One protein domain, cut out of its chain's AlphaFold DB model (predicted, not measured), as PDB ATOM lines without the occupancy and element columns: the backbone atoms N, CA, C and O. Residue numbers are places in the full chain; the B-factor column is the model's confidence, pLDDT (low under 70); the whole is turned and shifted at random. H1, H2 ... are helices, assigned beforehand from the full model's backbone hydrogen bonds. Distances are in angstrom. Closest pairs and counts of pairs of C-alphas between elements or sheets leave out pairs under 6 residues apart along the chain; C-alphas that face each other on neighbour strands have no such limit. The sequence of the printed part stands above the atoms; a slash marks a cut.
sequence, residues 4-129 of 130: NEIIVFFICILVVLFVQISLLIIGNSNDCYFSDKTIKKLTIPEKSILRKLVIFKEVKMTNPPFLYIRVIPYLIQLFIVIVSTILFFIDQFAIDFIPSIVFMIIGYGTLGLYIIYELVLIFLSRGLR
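AT A GLANCE: This is residues 4 to 129 of the 130 residues of an uncharacterized protein of Firmicutes bacterium CAG:631 (UniProt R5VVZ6). Three long helices, H1, H5 and H6, form an up-and-down bundle, each running against the one before it, with H1 packed on both of the others and H5 and H6 less close to each other. Three short helices gather towards one end of this bundle: H2 packs on the last turns of H6, while H3 and H4 are near the first turns of H5. The printed part has 126 residues, with six named helices in the order H1 to H6 and no named strand, and its class is all helix. It is only just loose, close to compact, with a radius of gyration of the C-alphas of 16.9 A, and its elongated outline spans 52 by 31 by 20 A.

HOW THE PARTS SIT: Start with H1, residues 4 to 26, and set it beside H5, residues 68 to 93: they touch, and their closest C-alphas, those of Gln 20 and Tyr 74, are 5.2 A apart. These two run opposite ways at a shallow tilt of 26 degrees, and H5 touches H1 with residues 70 to 81 alone. H1 also touches H6, residues 100 to 127, closest at the C-alphas of Phe 9 and Gly 107, 4.8 A apart. They run the same way at a shallow tilt of 29 degrees, and H6 touches H1 with residues 103 to 114 alone. H5 and H6 are close but not clearly touching, closest at the C-alphas of Gln 77 and Thr 110, 7.9 A apart; they run opposite ways at 6 degrees, a shallow tilt. H2, residues 29 to 33, touches residues 121 to 126 of H6, with the C-alphas of Tyr 33 and Ser 125 closest at 5.3 A. H3, residues 36 to 42, is close to H5 but not clearly touching, at the C-alphas of Leu 42 and Tyr 68, 5.4 A apart. The same holds for H4, residues 49 to 53, and H5, at the C-alphas of Leu 50 and Val 71, 7.5 A apart. In H3, H4 and H6 every O i to N i+4 pair is within hydrogen-bond range; H1 has 18 of 19, H5 21 of 22, and H2 0 of 1, with 1 of its 2 O i to N i+3 pairs within range.

IN THESE COORDINATES: Find C-alpha 4 at (249.073, 231.313, 198.886); from there H1 runs 32.1 A to C-alpha 26. H5 begins at C-alpha 68, (245.935, 253.968, 225.671), and runs 37.2 A. H6 runs 40.2 A to C-alpha 127 at (249.452, 240.180, 238.433).

THE WHOLE: The farthest C-alphas, those of Ala 94 and Arg 129, are 54.3 A apart. The printed part has no cut, and its long link is residues 54 to 67, between H4 and H5. Look for pLDDT under 70 at residues 55 to 63 and 127 to 129.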
ATOM      1  N   ASN A   4     249.228 231.762 197.502       90.69
ATOM      2  CA  ASN A   4     249.073 231.313 198.886       90.69
ATOM      3  C   ASN A   4     249.808 232.218 199.885       90.69
ATOM      4  O   ASN A   4     249.275 232.507 200.949       90.69
ATOM      5  N   GLU A   5     251.005 232.698 199.542       89.56
ATOM      6  CA  GLU A   5     251.787 233.601 200.397       89.56
ATOM      7  C   GLU A   5     251.086 234.953 200.538       89.56
ATOM      8  O   GLU A   5     251.010 235.502 201.632       89.56
ATOM      9  N   ILE A   6     250.512 235.456 199.440       90.56
ATOM     10  CA  ILE A   6     249.747 236.709 199.422       90.56
ATOM     11  C   ILE A   6     248.528 236.583 200.336       90.56
ATOM     12  O   ILE A   6     248.297 237.437 201.192       90.56
ATOM     13  N   ILE A   7     247.769 235.496 200.184       91.69
ATOM     14  CA  ILE A   7     246.586 235.223 201.004       91.69
ATOM     15  C   ILE A   7     246.970 235.158 202.486       91.69
ATOM     16  O   ILE A   7     246.348 235.829 203.307       91.69
ATOM     17  N   VAL A   8     248.007 234.391 202.832       93.56
ATOM     18  CA  VAL A   8     248.468 234.251 204.219       93.56
ATOM     19  C   VAL A   8     248.910 235.595 204.789       93.56
ATOM     20  O   VAL A   8     248.487 235.954 205.886       93.56
ATOM     21  N   PHE A   9     249.699 236.364 204.038       93.94
ATOM     22  CA  PHE A   9     250.152 237.687 204.446       93.94
ATOM     23  C   PHE A   9     248.985 238.612 204.811       93.94
ATOM     24  O   PHE A   9     248.948 239.156 205.920       93.94
ATOM     25  N   PHE A  10     248.002 238.746 203.914       93.69
ATOM     26  CA  PHE A  10     246.844 239.604 204.153       93.69
ATOM     27  C   PHE A  10     245.974 239.094 205.301       93.69
ATOM     28  O   PHE A  10     245.543 239.895 206.129       93.69
ATOM     29  N   ILE A  11     245.752 237.780 205.412       94.62
ATOM     30  CA  ILE A  11     245.016 237.203 206.545       94.62
ATOM     31  C   ILE A  11     245.703 237.559 207.865       94.62
ATOM     32  O   ILE A  11     245.033 238.036 208.779       94.62
ATOM     33  N   CYS A  12     247.025 237.391 207.967       94.31
ATOM     34  CA  CYS A  12     247.759 237.678 209.198       94.31
ATOM     35  C   CYS A  12     247.587 239.133 209.656       94.31
ATOM     36  O   CYS A  12     247.267 239.367 210.822       94.31
ATOM     37  N   ILE A  13     247.734 240.110 208.757       94.69
ATOM     38  CA  ILE A  13     247.626 241.528 209.135       94.69
ATOM     39  C   ILE A  13     246.168 241.974 209.351       94.69
ATOM     40  O   ILE A  13     245.896 242.786 210.240       94.69
ATOM     41  N   LEU A  14     245.216 241.446 208.569       94.94
ATOM     42  CA  LEU A  14     243.807 241.848 208.634       94.94
ATOM     43  C   LEU A  14     243.089 241.241 209.838       94.94
ATOM     44  O   LEU A  14     242.288 241.933 210.462       94.94
ATOM     45  N   VAL A  15     243.392 239.992 210.207       95.56
ATOM     46  CA  VAL A  15     242.832 239.368 211.415       95.56
ATOM     47  C   VAL A  15     243.219 240.175 212.650       95.56
ATOM     48  O   VAL A  15     242.351 240.518 213.448       95.56
ATOM     49  N   VAL A  16     244.494 240.555 212.782       94.12
ATOM     50  CA  VAL A  16     244.951 241.375 213.916       94.12
ATOM     51  C   VAL A  16     244.239 242.729 213.924       94.12
ATOM     52  O   VAL A  16     243.763 243.161 214.971       94.12
ATOM     53  N   LEU A  17     244.089 243.381 212.763       94.12
ATOM     54  CA  LEU A  17     243.352 244.644 212.668       94.12
ATOM     55  C   LEU A  17     241.891 244.483 213.108       94.12
ATOM     56  O   LEU A  17     241.394 245.294 213.888       94.12
ATOM     57  N   PHE A  18     241.213 243.436 212.639       92.31
ATOM     58  CA  PHE A  18     239.822 243.166 212.984       92.31
ATOM     59  C   PHE A  18     239.643 242.951 214.490       92.31
ATOM     60  O   PHE A  18     238.716 243.495 215.097       92.31
ATOM     61  N   VAL A  19     240.561 242.216 215.118       92.06
ATOM     62  CA  VAL A  19     240.526 242.000 216.565       92.06
ATOM     63  C   VAL A  19     240.781 243.304 217.323       92.06
ATOM     64  O   VAL A  19     240.028 243.616 218.242       92.06
ATOM     65  N   GLN A  20     241.748 244.126 216.905       90.94
ATOM     66  CA  GLN A  20     241.991 245.438 217.521       90.94
ATOM     67  C   GLN A  20     240.784 246.379 217.397       90.94
ATOM     68  O   GLN A  20     240.432 247.059 218.360       90.94
ATOM     69  N   ILE A  21     240.099 246.383 216.247       88.19
ATOM     70  CA  ILE A  21     238.842 247.125 216.061       88.19
ATOM     71  C   ILE A  21     237.767 246.609 217.024       88.19
ATOM     72  O   ILE A  21     237.082 247.397 217.673       88.19
ATOM     73  N   SER A  22     237.644 245.289 217.159       87.06
ATOM     74  CA  SER A  22     236.656 244.663 218.044       87.06
ATOM     75  C   SER A  22     236.911 245.017 219.511       87.06
ATOM     76  O   SER A  22     235.990 245.429 220.215       87.06
ATOM     77  N   LEU A  23     238.169 244.951 219.958       86.19
ATOM     78  CA  LEU A  23     238.589 245.338 221.309       86.19
ATOM     79  C   LEU A  23     238.337 246.819 221.596       86.19
ATOM     80  O   LEU A  23     238.000 247.184 222.722       86.19
ATOM     81  N   LEU A  24     238.509 247.674 220.590       84.00
ATOM     82  CA  LEU A  24     238.269 249.106 220.693       84.00
ATOM     83  C   LEU A  24     236.774 249.434 220.844       84.00
ATOM     84  O   LEU A  24     236.430 250.329 221.612       84.00
ATOM     85  N   ILE A  25     235.900 248.728 220.118       81.81
ATOM     86  CA  ILE A  25     234.448 248.966 220.123       81.81
ATOM     87  C   ILE A  25     233.779 248.324 221.344       81.81
ATOM     88  O   ILE A  25     232.991 248.975 222.025       81.81
ATOM     89  N   ILE A  26     234.062 247.044 221.593       81.50
ATOM     90  CA  ILE A  26     233.335 246.207 222.563       81.50
ATOM     91  C   ILE A  26     234.017 246.238 223.926       81.50
ATOM     92  O   ILE A  26     233.366 246.248 224.968       81.50
ATOM     93  N   GLY A  27     235.341 246.275 223.916       78.19
ATOM     94  CA  GLY A  27     236.155 246.301 225.111       78.19
ATOM     95  C   GLY A  27     237.049 245.082 225.261       78.19
ATOM     96  O   GLY A  27     236.957 244.137 224.483       78.19
ATOM     97  N   ASN A  28     237.919 245.092 226.274       82.19
ATOM     98  CA  ASN A  28     238.666 243.906 226.677       82.19
ATOM     99  C   ASN A  28     238.147 243.458 228.047       82.19
ATOM    100  O   ASN A  28     238.026 244.267 228.966       82.19
ATOM    101  N   SER A  29     237.849 242.167 228.195       80.56
ATOM    102  CA  SER A  29     237.427 241.594 229.478       80.56
ATOM    103  C   SER A  29     238.502 241.740 230.555       80.56
ATOM    104  O   SER A  29     238.178 241.784 231.736       80.56
ATOM    105  N   ASN A  30     239.772 241.879 230.166       81.50
ATOM    106  CA  ASN A  30     240.874 242.121 231.087       81.50
ATOM    107  C   ASN A  30     240.811 243.500 231.764       81.50
ATOM    108  O   ASN A  30     241.424 243.685 232.816       81.50
ATOM    109  N   ASP A  31     240.051 244.454 231.218       79.38
ATOM    110  CA  ASP A  31     239.998 245.809 231.763       79.38
ATOM    111  C   ASP A  31     239.368 245.863 233.157       79.38
ATOM    112  O   ASP A  31     239.756 246.697 233.972       79.38
ATOM    113  N   CYS A  32     238.434 244.954 233.457       78.19
ATOM    114  CA  CYS A  32     237.746 244.911 234.750       78.19
ATOM    115  C   CYS A  32     238.660 244.486 235.910       78.19
ATOM    116  O   CYS A  32     238.301 244.643 237.080       78.19
ATOM    117  N   TYR A  33     239.842 243.945 235.608       82.06
ATOM    118  CA  TYR A  33     240.805 243.557 236.630       82.06
ATOM    119  C   TYR A  33     241.714 244.712 237.055       82.06
ATOM    120  O   TYR A  33     242.253 244.664 238.165       82.06
ATOM    121  N   PHE A  34     241.841 245.763 236.237       83.12
ATOM    122  CA  PHE A  34     242.617 246.946 236.594       83.12
ATOM    123  C   PHE A  34     241.937 247.764 237.696       83.12
ATOM    124  O   PHE A  34     240.719 247.901 237.743       83.12
ATOM    125  N   SER A  35     242.747 248.358 238.576       82.81
ATOM    126  CA  SER A  35     242.250 249.312 239.574       82.81
ATOM    127  C   SER A  35     241.749 250.605 238.919       82.81
ATOM    128  O   SER A  35     242.296 251.034 237.899       82.81
ATOM    129  N   ASP A  36     240.812 251.307 239.561       83.94
ATOM    130  CA  ASP A  36     240.311 252.609 239.088       83.94
ATOM    131  C   ASP A  36     241.432 253.638 238.875       83.94
ATOM    132  O   ASP A  36     241.397 254.443 237.941       83.94
ATOM    133  N   LYS A  37     242.476 253.594 239.718       86.25
ATOM    134  CA  LYS A  37     243.664 254.452 239.579       86.25
ATOM    135  C   LYS A  37     244.414 254.160 238.278       86.25
ATOM    136  O   LYS A  37     244.883 255.094 237.627       86.25
ATOM    137  N   THR A  38     244.537 252.885 237.912       84.94
ATOM    138  CA  THR A  38     245.182 252.444 236.669       84.94
ATOM    139  C   THR A  38     244.333 252.822 235.465       84.94
ATOM    140  O   THR A  38     244.853 253.447 234.544       84.94
ATOM    141  N   ILE A  39     243.026 252.539 235.506       85.38
ATOM    142  CA  ILE A  39     242.087 252.912 234.442       85.38
ATOM    143  C   ILE A  39     242.169 254.416 234.188       85.38
ATOM    144  O   ILE A  39     242.446 254.817 233.067       85.38
ATOM    145  N   LYS A  40     242.079 255.257 235.227       86.19
ATOM    146  CA  LYS A  40     242.153 256.720 235.084       86.19
ATOM    147  C   LYS A  40     243.453 257.216 234.438       86.19
ATOM    148  O   LYS A  40     243.420 258.207 233.716       86.19
ATOM    149  N   LYS A  41     244.591 256.559 234.696       87.19
ATOM    150  CA  LYS A  41     245.877 256.881 234.048       87.19
ATOM    151  C   LYS A  41     245.928 256.425 232.592       87.19
ATOM    152  O   LYS A  41     246.570 257.077 231.776       87.19
ATOM    153  N   LEU A  42     245.295 255.296 232.287       86.69
ATOM    154  CA  LEU A  42     245.237 254.733 230.944       86.69
ATOM    155  C   LEU A  42     244.148 255.377 230.082       86.69
ATOM    156  O   LEU A  42     244.215 255.248 228.864       86.69
ATOM    157  N   THR A  43     243.175 256.072 230.667       88.62
ATOM    158  CA  THR A  43     242.139 256.789 229.921       88.62
ATOM    159  C   THR A  43     242.748 257.932 229.121       88.62
ATOM    160  O   THR A  43     243.445 258.806 229.636       88.62
ATOM    161  N   ILE A  44     242.429 257.946 227.835       84.69
ATOM    162  CA  ILE A  44     242.836 258.982 226.903       84.69
ATOM    163  C   ILE A  44     241.985 260.242 227.122       84.69
ATOM    164  O   ILE A  44     240.754 260.164 227.084       84.69
ATOM    165  N   PRO A  45     242.604 261.428 227.280       84.56
ATOM    166  CA  PRO A  45     241.871 262.679 227.433       84.56
ATOM    167  C   PRO A  45     241.000 263.003 226.215       84.56
ATOM    168  O   PRO A  45     241.408 262.797 225.066       84.56
ATOM    169  N   GLU A  46     239.842 263.622 226.452       79.31
ATOM    170  CA  GLU A  46     238.861 263.920 225.399       79.31
ATOM    171  C   GLU A  46     239.405 264.818 224.282       79.31
ATOM    172  O   GLU A  46     239.060 264.650 223.115       79.31
ATOM    173  N   LYS A  47     240.282 265.762 224.642       81.25
ATOM    174  CA  LYS A  47     240.895 266.727 223.717       81.25
ATOM    175  C   LYS A  47     242.149 266.192 223.012       81.25
ATOM    176  O   LYS A  47     242.764 266.928 222.243       81.25
ATOM    177  N   SER A  48     242.555 264.950 223.278       83.12
ATOM    178  CA  SER A  48     243.776 264.382 222.700       83.12
ATOM    179  C   SER A  48     243.652 264.137 221.191       83.12
ATOM    180  O   SER A  48     242.572 263.876 220.659       83.12
ATOM    181  N   ILE A  49     244.790 264.181 220.493       82.12
ATOM    182  CA  ILE A  49     244.871 263.882 219.055       82.12
ATOM    183  C   ILE A  49     244.516 262.415 218.785       82.12
ATOM    184  O   ILE A  49     243.823 262.125 217.817       82.12
ATOM    185  N   LEU A  50     244.905 261.499 219.677       81.00
ATOM    186  CA  LEU A  50     244.609 260.070 219.542       81.00
ATOM    187  C   LEU A  50     243.105 259.807 219.443       81.00
ATOM    188  O   LEU A  50     242.672 259.047 218.587       81.00
ATOM    189  N   ARG A  51     242.292 260.509 220.242       77.06
ATOM    190  CA  ARG A  51     240.829 260.388 220.187       77.06
ATOM    191  C   ARG A  51     240.221 260.953 218.897       77.06
ATOM    192  O   ARG A  51     239.109 260.583 218.543       77.06
ATOM    193  N   LYS A  52     240.929 261.847 218.197       79.25
ATOM    194  CA  LYS A  52     240.522 262.364 216.877       79.25
ATOM    195  C   LYS A  52     240.902 261.420 215.736       79.25
ATOM    196  O   LYS A  52     240.191 261.388 214.741       79.25
ATOM    197  N   LEU A  53     242.018 260.700 215.873       78.31
ATOM    198  CA  LEU A  53     242.506 259.746 214.870       78.31
ATOM    199  C   LEU A  53     241.667 258.467 214.826       78.31
ATOM    200  O   LEU A  53     241.548 257.837 213.779       78.31
ATOM    201  N   VAL A  54     241.075 258.084 215.955       76.69
ATOM    202  CA  VAL A  54     240.193 256.923 216.021       76.69
ATOM    203  C   VAL A  54     238.819 257.274 215.439       76.69
ATOM    204  O   VAL A  54     238.148 258.199 215.895       76.69
ATOM    205  N   ILE A  55     238.393 256.510 214.430       66.88
ATOM    206  CA  ILE A  55     237.122 256.718 213.714       66.88
ATOM    207  C   ILE A  55     235.923 256.335 214.595       66.88
ATOM    208  O   ILE A  55     234.891 257.007 214.587       66.88
ATOM    209  N   PHE A  56     236.067 255.271 215.387       64.31
ATOM    210  CA  PHE A  56     235.041 254.804 216.314       64.31
ATOM    211  C   PHE A  56     235.040 255.699 217.550       64.31
ATOM    212  O   PHE A  56     236.048 255.788 218.240       64.31
ATOM    213  N   LYS A  57     233.930 256.389 217.823       62.78
ATOM    214  CA  LYS A  57     233.784 257.254 219.003       62.78
ATOM    215  C   LYS A  57     232.965 256.553 220.084       62.78
ATOM    216  O   LYS A  57     232.099 255.731 219.796       62.78
ATOM    217  N   GLU A  58     233.237 256.900 221.338       58.81
ATOM    218  CA  GLU A  58     232.454 256.473 222.498       58.81
ATOM    219  C   GLU A  58     231.036 257.032 222.348       58.81
ATOM    220  O   GLU A  58     230.836 258.249 222.316       58.81
ATOM    221  N   VAL A  59     230.042 256.150 222.260       56.34
ATOM    222  CA  VAL A  59     228.647 256.535 222.471       56.34
ATOM    223  C   VAL A  59     228.418 256.533 223.980       56.34
ATOM    224  O   VAL A  59     228.716 255.544 224.647       56.34
ATOM    225  N   LYS A  60     227.915 257.661 224.501       51.59
ATOM    226  CA  LYS A  60     227.895 258.095 225.917       51.59
ATOM    227  C   LYS A  60     227.368 257.108 226.981       51.59
ATOM    228  O   LYS A  60     227.374 257.480 228.147       51.59
ATOM    229  N   MET A  61     226.901 255.906 226.642       49.16
ATOM    230  CA  MET A  61     226.285 254.993 227.619       49.16
ATOM    231  C   MET A  61     226.647 253.505 227.493       49.16
ATOM    232  O   MET A  61     226.334 252.760 228.413       49.16
ATOM    233  N   THR A  62     227.312 253.052 226.426       55.34
ATOM    234  CA  THR A  62     227.544 251.603 226.211       55.34
ATOM    235  C   THR A  62     228.981 251.224 225.895       55.34
ATOM    236  O   THR A  62     229.336 250.057 226.034       55.34
ATOM    237  N   ASN A  63     229.814 252.179 225.476       62.41
ATOM    238  CA  ASN A  63     231.151 251.857 224.993       62.41
ATOM    239  C   ASN A  63     232.178 251.972 226.128       62.41
ATOM    240  O   ASN A  63     232.103 252.902 226.937       62.41
ATOM    241  N   PRO A  64     233.144 251.046 226.193       71.62
ATOM    242  CA  PRO A  64     234.195 251.076 227.197       71.62
ATOM    243  C   PRO A  64     235.089 252.317 227.003       71.62
ATOM    244  O   PRO A  64     235.222 252.814 225.881       71.62
ATOM    245  N   PRO A  65     235.734 252.819 228.071       76.75
ATOM    246  CA  PRO A  65     236.551 254.030 227.996       76.75
ATOM    247  C   PRO A  65     237.725 253.860 227.021       76.75
ATOM    248  O   PRO A  65     238.362 252.812 226.993       76.75
ATOM    249  N   PHE A  66     238.097 254.880 226.250       82.38
ATOM    250  CA  PHE A  66     239.291 254.829 225.405       82.38
ATOM    251  C   PHE A  66     240.539 254.738 226.270       82.38
ATOM    252  O   PHE A  66     240.971 255.725 226.865       82.38
ATOM    253  N   LEU A  67     241.140 253.551 226.303       87.38
ATOM    254  CA  LEU A  67     242.388 253.309 227.005       87.38
ATOM    255  C   LEU A  67     243.561 253.335 226.021       87.38
ATOM    256  O   LEU A  67     243.477 252.750 224.939       87.38
ATOM    257  N   TYR A  68     244.675 253.953 226.422       87.75
ATOM    258  CA  TYR A  68     245.935 253.968 225.671       87.75
ATOM    259  C   TYR A  68     246.370 252.563 225.265       87.75
ATOM    260  O   TYR A  68     246.794 252.371 224.127       87.75
ATOM    261  N   ILE A  69     246.183 251.587 226.161       87.75
ATOM    262  CA  ILE A  69     246.501 250.184 225.893       87.75
ATOM    263  C   ILE A  69     245.781 249.658 224.654       87.75
ATOM    264  O   ILE A  69     246.391 248.908 223.927       87.75
ATOM    265  N   ARG A  70     244.562 250.097 224.323       88.19
ATOM    266  CA  ARG A  70     243.852 249.632 223.116       88.19
ATOM    267  C   ARG A  70     244.069 250.512 221.899       88.19
ATOM    268  O   ARG A  70     244.226 250.022 220.785       88.19
ATOM    269  N   VAL A  71     244.053 251.825 222.102       88.75
ATOM    270  CA  VAL A  71     244.120 252.776 220.988       88.75
ATOM    271  C   VAL A  71     245.479 252.739 220.305       88.75
ATOM    272  O   VAL A  71     245.536 252.821 219.081       88.75
ATOM    273  N   ILE A  72     246.568 252.594 221.065       90.00
ATOM    274  CA  ILE A  72     247.916 252.569 220.491       90.00
ATOM    275  C   ILE A  72     248.112 251.337 219.587       90.00
ATOM    276  O   ILE A  72     248.445 251.541 218.419       90.00
ATOM    277  N   PRO A  73     247.860 250.088 220.037       90.62
ATOM    278  CA  PRO A  73     247.962 248.911 219.174       90.62
ATOM    279  C   PRO A  73     247.061 248.979 217.945       90.62
ATOM    280  O   PRO A  73     247.505 248.619 216.859       90.62
ATOM    281  N   TYR A  74     245.837 249.499 218.079       92.00
ATOM    282  CA  TYR A  74     244.955 249.720 216.933       92.00
ATOM    283  C   TYR A  74     245.577 250.667 215.897       92.00
ATOM    284  O   TYR A  74     245.624 250.331 214.716       92.00
ATOM    285  N   LEU A  75     246.078 251.835 216.319       91.75
ATOM    286  CA  LEU A  75     246.669 252.813 215.400       91.75
ATOM    287  C   LEU A  75     247.945 252.278 214.739       91.75
ATOM    288  O   LEU A  75     248.142 252.491 213.544       91.75
ATOM    289  N   ILE A  76     248.781 251.556 215.492       92.56
ATOM    290  CA  ILE A  76     249.971 250.889 214.952       92.56
ATOM    291  C   ILE A  76     249.561 249.847 213.909       92.56
ATOM    292  O   ILE A  76     250.097 249.854 212.805       92.56
ATOM    293  N   GLN A  77     248.581 248.992 214.211       94.19
ATOM    294  CA  GLN A  77     248.131 247.967 213.272       94.19
ATOM    295  C   GLN A  77     247.502 248.580 212.017       94.19
ATOM    296  O   GLN A  77     247.770 248.123 210.908       94.19
ATOM    297  N   LEU A  78     246.704 249.639 212.169       93.81
ATOM    298  CA  LEU A  78     246.123 250.370 211.046       93.81
ATOM    299  C   LEU A  78     247.218 250.954 210.146       93.81
ATOM    300  O   LEU A  78     247.152 250.811 208.927       93.81
ATOM    301  N   PHE A  79     248.246 251.561 210.743       94.06
ATOM    302  CA  PHE A  79     249.403 252.068 210.012       94.06
ATOM    303  C   PHE A  79     250.129 250.948 209.258       94.06
ATOM    304  O   PHE A  79     250.392 251.097 208.065       94.06
ATOM    305  N   ILE A  80     250.386 249.809 209.913       94.38
ATOM    306  CA  ILE A  80     251.027 248.649 209.283       94.38
ATOM    307  C   ILE A  80     250.207 248.164 208.091       94.38
ATOM    308  O   ILE A  80     250.785 247.958 207.031       94.38
ATOM    309  N   VAL A  81     248.884 248.021 208.224       95.38
ATOM    310  CA  VAL A  81     248.019 247.564 207.126       95.38
ATOM    311  C   VAL A  81     248.055 248.541 205.952       95.38
ATOM    312  O   VAL A  81     248.227 248.101 204.818       95.38
ATOM    313  N   ILE A  82     247.949 249.851 206.200       94.94
ATOM    314  CA  ILE A  82     247.976 250.868 205.137       94.94
ATOM    315  C   ILE A  82     249.318 250.845 204.401       94.94
ATOM    316  O   ILE A  82     249.346 250.691 203.180       94.94
ATOM    317  N   VAL A  83     250.429 250.959 205.137       95.44
ATOM    318  CA  VAL A  83     251.778 250.987 204.551       95.44
ATOM    319  C   VAL A  83     252.077 249.684 203.821       95.44
ATOM    320  O   VAL A  83     252.523 249.715 202.679       95.44
ATOM    321  N   SER A  84     251.772 248.544 204.437       93.88
ATOM    322  CA  SER A  84     251.981 247.223 203.839       93.88
ATOM    323  C   SER A  84     251.192 247.034 202.551       93.88
ATOM    324  O   SER A  84     251.723 246.501 201.585       93.88
ATOM    325  N   THR A  85     249.942 247.495 202.522       93.56
ATOM    326  CA  THR A  85     249.094 247.402 201.329       93.56
ATOM    327  C   THR A  85     249.671 248.249 200.198       93.56
ATOM    328  O   THR A  85     249.819 247.754 199.087       93.56
ATOM    329  N   ILE A  86     250.060 249.499 200.476       94.19
ATOM    330  CA  ILE A  86     250.680 250.384 199.476       94.19
ATOM    331  C   ILE A  86     251.978 249.771 198.941       94.19
ATOM    332  O   ILE A  86     252.155 249.688 197.729       94.19
ATOM    333  N   LEU A  87     252.863 249.309 199.831       92.56
ATOM    334  CA  LEU A  87     254.121 248.669 199.444       92.56
ATOM    335  C   LEU A  87     253.883 247.415 198.601       92.56
ATOM    336  O   LEU A  87     254.556 247.241 197.594       92.56
ATOM    337  N   PHE A  88     252.897 246.592 198.962       92.88
ATOM    338  CA  PHE A  88     252.515 245.416 198.187       92.88
ATOM    339  C   PHE A  88     252.055 245.783 196.770       92.88
ATOM    340  O   PHE A  88     252.476 245.153 195.806       92.88
ATOM    341  N   PHE A  89     251.229 246.823 196.611       92.00
ATOM    342  CA  PHE A  89     250.800 247.266 195.282       92.00
ATOM    343  C   PHE A  89     251.964 247.804 194.439       92.00
ATOM    344  O   PHE A  89     252.041 247.504 193.252       92.00
ATOM    345  N   ILE A  90     252.879 248.576 195.031       91.44
ATOM    346  CA  ILE A  90     254.063 249.068 194.311       91.44
ATOM    347  C   ILE A  90     254.943 247.889 193.880       91.44
ATOM    348  O   ILE A  90     255.362 247.837 192.726       91.44
ATOM    349  N   ASP A  91     255.169 246.935 194.782       90.44
ATOM    350  CA  ASP A  91     255.998 245.758 194.531       90.44
ATOM    351  C   ASP A  91     255.433 244.859 193.416       90.44
ATOM    352  O   ASP A  91     256.150 244.419 192.522       90.44
ATOM    353  N   GLN A  92     254.116 244.627 193.418       86.12
ATOM    354  CA  GLN A  92     253.481 243.738 192.442       86.12
ATOM    355  C   GLN A  92     253.201 244.392 191.083       86.12
ATOM    356  O   GLN A  92     253.164 243.686 190.076       86.12
ATOM    357  N   PHE A  93     252.963 245.709 191.035       88.50
ATOM    358  CA  PHE A  93     252.483 246.375 189.815       88.50
ATOM    359  C   PHE A  93     253.434 247.425 189.233       88.50
ATOM    360  O   PHE A  93     253.238 247.811 188.082       88.50
ATOM    361  N   ALA A  94     254.432 247.904 189.981       89.62
ATOM    362  CA  ALA A  94     255.356 248.929 189.499       89.62
ATOM    363  C   ALA A  94     256.787 248.405 189.348       89.62
ATOM    364  O   ALA A  94     257.346 248.468 188.255       89.62
ATOM    365  N   ILE A  95     257.392 247.921 190.434       88.12
ATOM    366  CA  ILE A  95     258.795 247.487 190.472       88.12
ATOM    367  C   ILE A  95     258.879 246.309 191.439       88.12
ATOM    368  O   ILE A  95     258.465 246.473 192.571       88.12
ATOM    369  N   ASP A  96     259.446 245.172 191.042       85.88
ATOM    370  CA  ASP A  96     259.738 244.066 191.971       85.88
ATOM    371  C   ASP A  96     260.981 244.433 192.797       85.88
ATOM    372  O   ASP A  96     262.103 244.424 192.281       85.88
ATOM    373  N   PHE A  97     260.784 244.871 194.045       88.06
ATOM    374  CA  PHE A  97     261.873 245.396 194.883       88.06
ATOM    375  C   PHE A  97     261.894 244.839 196.307       88.06
ATOM    376  O   PHE A  97     262.915 244.963 196.990       88.06
ATOM    377  N   ILE A  98     260.803 244.230 196.773       87.06
ATOM    378  CA  ILE A  98     260.696 243.646 198.107       87.06
ATOM    379  C   ILE A  98     260.671 242.121 197.981       87.06
ATOM    380  O   ILE A  98     259.702 241.546 197.489       87.06
ATOM    381  N   PRO A  99     261.681 241.417 198.523       89.69
ATOM    382  CA  PRO A  99     261.645 239.965 198.584       89.69
ATOM    383  C   PRO A  99     260.390 239.469 199.316       89.69
ATOM    384  O   PRO A  99     260.084 239.933 200.415       89.69
ATOM    385  N   SER A 100     259.710 238.463 198.760       87.38
ATOM    386  CA  SER A 100     258.474 237.885 199.321       87.38
ATOM    387  C   SER A 100     258.574 237.516 200.805       87.38
ATOM    388  O   SER A 100     257.624 237.688 201.570       87.38
ATOM    389  N   ILE A 101     259.749 237.048 201.233       90.38
ATOM    390  CA  ILE A 101     260.034 236.688 202.624       90.38
ATOM    391  C   ILE A 101     259.830 237.863 203.589       90.38
ATOM    392  O   ILE A 101     259.416 237.650 204.725       90.38
ATOM    393  N   VAL A 102     260.054 239.104 203.146       91.81
ATOM    394  CA  VAL A 102     259.863 240.306 203.967       91.81
ATOM    395  C   VAL A 102     258.383 240.500 204.287       91.81
ATOM    396  O   VAL A 102     258.040 240.703 205.451       91.81
ATOM    397  N   PHE A 103     257.494 240.353 203.298       91.81
ATOM    398  CA  PHE A 103     256.048 240.396 203.534       91.81
ATOM    399  C   PHE A 103     255.605 239.278 204.481       91.81
ATOM    400  O   PHE A 103     254.851 239.531 205.419       91.81
ATOM    401  N   MET A 104     256.142 238.066 204.326       94.31
ATOM    402  CA  MET A 104     255.840 236.957 205.239       94.31
ATOM    403  C   MET A 104     256.289 237.240 206.678       94.31
ATOM    404  O   MET A 104     255.533 236.981 207.617       94.31
ATOM    405  N   ILE A 105     257.483 237.812 206.866       94.19
ATOM    406  CA  ILE A 105     257.990 238.222 208.183       94.19
ATOM    407  C   ILE A 105     257.091 239.297 208.796       94.19
ATOM    408  O   ILE A 105     256.775 239.209 209.979       94.19
ATOM    409  N   ILE A 106     256.639 240.282 208.015       93.75
ATOM    410  CA  ILE A 106     255.705 241.307 208.500       93.75
ATOM    411  C   ILE A 106     254.376 240.659 208.911       93.75
ATOM    412  O   ILE A 106     253.889 240.904 210.014       93.75
ATOM    413  N   GLY A 107     253.810 239.791 208.068       93.62
ATOM    414  CA  GLY A 107     252.568 239.072 208.349       93.62
ATOM    415  C   GLY A 107     252.645 238.277 209.653       93.62
ATOM    416  O   GLY A 107     251.939 238.582 210.612       93.62
ATOM    417  N   TYR A 108     253.548 237.301 209.738       94.69
ATOM    418  CA  TYR A 108     253.689 236.490 210.951       94.69
ATOM    419  C   TYR A 108     254.176 237.294 212.157       94.69
ATOM    420  O   TYR A 108     253.743 237.029 213.278       94.69
ATOM    421  N   GLY A 109     255.031 238.293 211.943       95.06
ATOM    422  CA  GLY A 109     255.523 239.182 212.989       95.06
ATOM    423  C   GLY A 109     254.397 239.975 213.644       95.06
ATOM    424  O   GLY A 109     254.330 240.020 214.869       95.06
ATOM    425  N   THR A 110     253.467 240.533 212.863       94.12
ATOM    426  CA  THR A 110     252.298 241.242 213.420       94.12
ATOM    427  C   THR A 110     251.421 240.324 214.264       94.12
ATOM    428  O   THR A 110     251.027 240.694 215.370       94.12
ATOM    429  N   LEU A 111     251.171 239.102 213.792       93.88
ATOM    430  CA  LEU A 111     250.373 238.117 214.516       93.88
ATOM    431  C   LEU A 111     251.073 237.647 215.801       93.88
ATOM    432  O   LEU A 111     250.452 237.593 216.860       93.88
ATOM    433  N   GLY A 112     252.376 237.367 215.736       93.56
ATOM    434  CA  GLY A 112     253.178 236.988 216.900       93.56
ATOM    435  C   GLY A 112     253.254 238.100 217.947       93.56
ATOM    436  O   GLY A 112     253.028 237.850 219.131       93.56
ATOM    437  N   LEU A 113     253.500 239.343 217.522       93.81
ATOM    438  CA  LEU A 113     253.508 240.508 218.410       93.81
ATOM    439  C   LEU A 113     252.145 240.733 219.065       93.81
ATOM    440  O   LEU A 113     252.095 241.070 220.246       93.81
ATOM    441  N   TYR A 114     251.051 240.507 218.336       93.38
ATOM    442  CA  TYR A 114     249.708 240.578 218.900       93.38
ATOM    443  C   TYR A 114     249.498 239.552 220.026       93.38
ATOM    444  O   TYR A 114     249.009 239.910 221.096       93.38
ATOM    445  N   ILE A 115     249.928 238.301 219.832       92.56
ATOM    446  CA  ILE A 115     249.845 237.265 220.876       92.56
ATOM    447  C   ILE A 115     250.663 237.667 222.108       92.56
ATOM    448  O   ILE A 115     250.173 237.568 223.234       92.56
ATOM    449  N   ILE A 116     251.893 238.148 221.910       93.00
ATOM    450  CA  ILE A 116     252.752 238.613 223.010       93.00
ATOM    451  C   ILE A 116     252.080 239.765 223.760       93.00
ATOM    452  O   ILE A 116     252.055 239.769 224.990       93.00
ATOM    453  N   TYR A 117     251.509 240.722 223.034       91.12
ATOM    454  CA  TYR A 117     250.784 241.847 223.610       91.12
ATOM    455  C   TYR A 117     249.603 241.390 224.485       91.12
ATOM    456  O   TYR A 117     249.486 241.841 225.625       91.12
ATOM    457  N   GLU A 118     248.777 240.451 224.012       88.94
ATOM    458  CA  GLU A 118     247.663 239.911 224.803       88.94
ATOM    459  C   GLU A 118     248.149 239.161 226.051       88.94
ATOM    460  O   GLU A 118     247.585 239.329 227.133       88.94
ATOM    461  N   LEU A 119     249.234 238.384 225.951       89.81
ATOM    462  CA  LEU A 119     249.832 237.729 227.118       89.81
ATOM    463  C   LEU A 119     250.290 238.754 228.158       89.81
ATOM    464  O   LEU A 119     249.969 238.617 229.339       89.81
ATOM    465  N   VAL A 120     250.989 239.807 227.728       89.06
ATOM    466  CA  VAL A 120     251.430 240.894 228.612       89.06
ATOM    467  C   VAL A 120     250.234 241.582 229.269       89.06
ATOM    468  O   VAL A 120     250.262 241.812 230.479       89.06
ATOM    469  N   LEU A 121     249.161 241.863 228.524       87.19
ATOM    470  CA  LEU A 121     247.936 242.424 229.095       87.19
ATOM    471  C   LEU A 121     247.332 241.528 230.176       87.19
ATOM    472  O   LEU A 121     246.935 242.036 231.223       87.19
ATOM    473  N   ILE A 122     247.264 240.216 229.943       86.81
ATOM    474  CA  ILE A 122     246.729 239.251 230.912       86.81
ATOM    475  C   ILE A 122     247.588 239.231 232.182       86.81
ATOM    476  O   ILE A 122     247.055 239.237 233.294       86.81
ATOM    477  N   PHE A 123     248.916 239.232 232.037       84.94
ATOM    478  CA  PHE A 123     249.825 239.279 233.181       84.94
ATOM    479  C   PHE A 123     249.691 240.585 233.962       84.94
ATOM    480  O   PHE A 123     249.630 240.549 235.187       84.94
ATOM    481  N   LEU A 124     249.595 241.728 233.284       83.00
ATOM    482  CA  LEU A 124     249.429 243.020 233.945       83.00
ATOM    483  C   LEU A 124     248.060 243.150 234.617       83.00
ATOM    484  O   LEU A 124     247.972 243.690 235.716       83.00
ATOM    485  N   SER A 125     246.994 242.649 233.996       80.94
ATOM    486  CA  SER A 125     245.642 242.751 234.548       80.94
ATOM    487  C   SER A 125     245.465 241.890 235.803       80.94
ATOM    488  O   SER A 125     244.836 242.329 236.764       80.94
ATOM    489  N   ARG A 126     246.062 240.689 235.836       75.12
ATOM    490  CA  ARG A 126     245.925 239.731 236.950       75.12
ATOM    491  C   ARG A 126     247.046 239.809 237.983       75.12
ATOM    492  O   ARG A 126     246.784 239.619 239.166       75.12
ATOM    493  N   GLY A 127     248.272 240.105 237.563       58.88
ATOM    494  CA  GLY A 127     249.452 240.180 238.433       58.88
ATOM    495  C   GLY A 127     249.436 241.364 239.402       58.88
ATOM    496  O   GLY A 127     250.120 241.325 240.411       58.88
ATOM    497  N   LEU A 128     248.611 242.384 239.143       53.50
ATOM    498  CA  LEU A 128     248.384 243.524 240.042       53.50
ATOM    499  C   LEU A 128     247.455 243.210 241.237       53.50
ATOM    500  O   LEU A 128     247.195 244.103 242.041       53.50
ATOM    501  N   ARG A 129     246.919 241.983 241.336       50.09
ATOM    502  CA  ARG A 129     246.055 241.523 242.443       50.09
ATOM    503  C   ARG A 129     246.729 240.531 243.409       50.09
ATOM    504  O   ARG A 129     246.064 240.107 244.351       50.09
TER     505      ARG A 129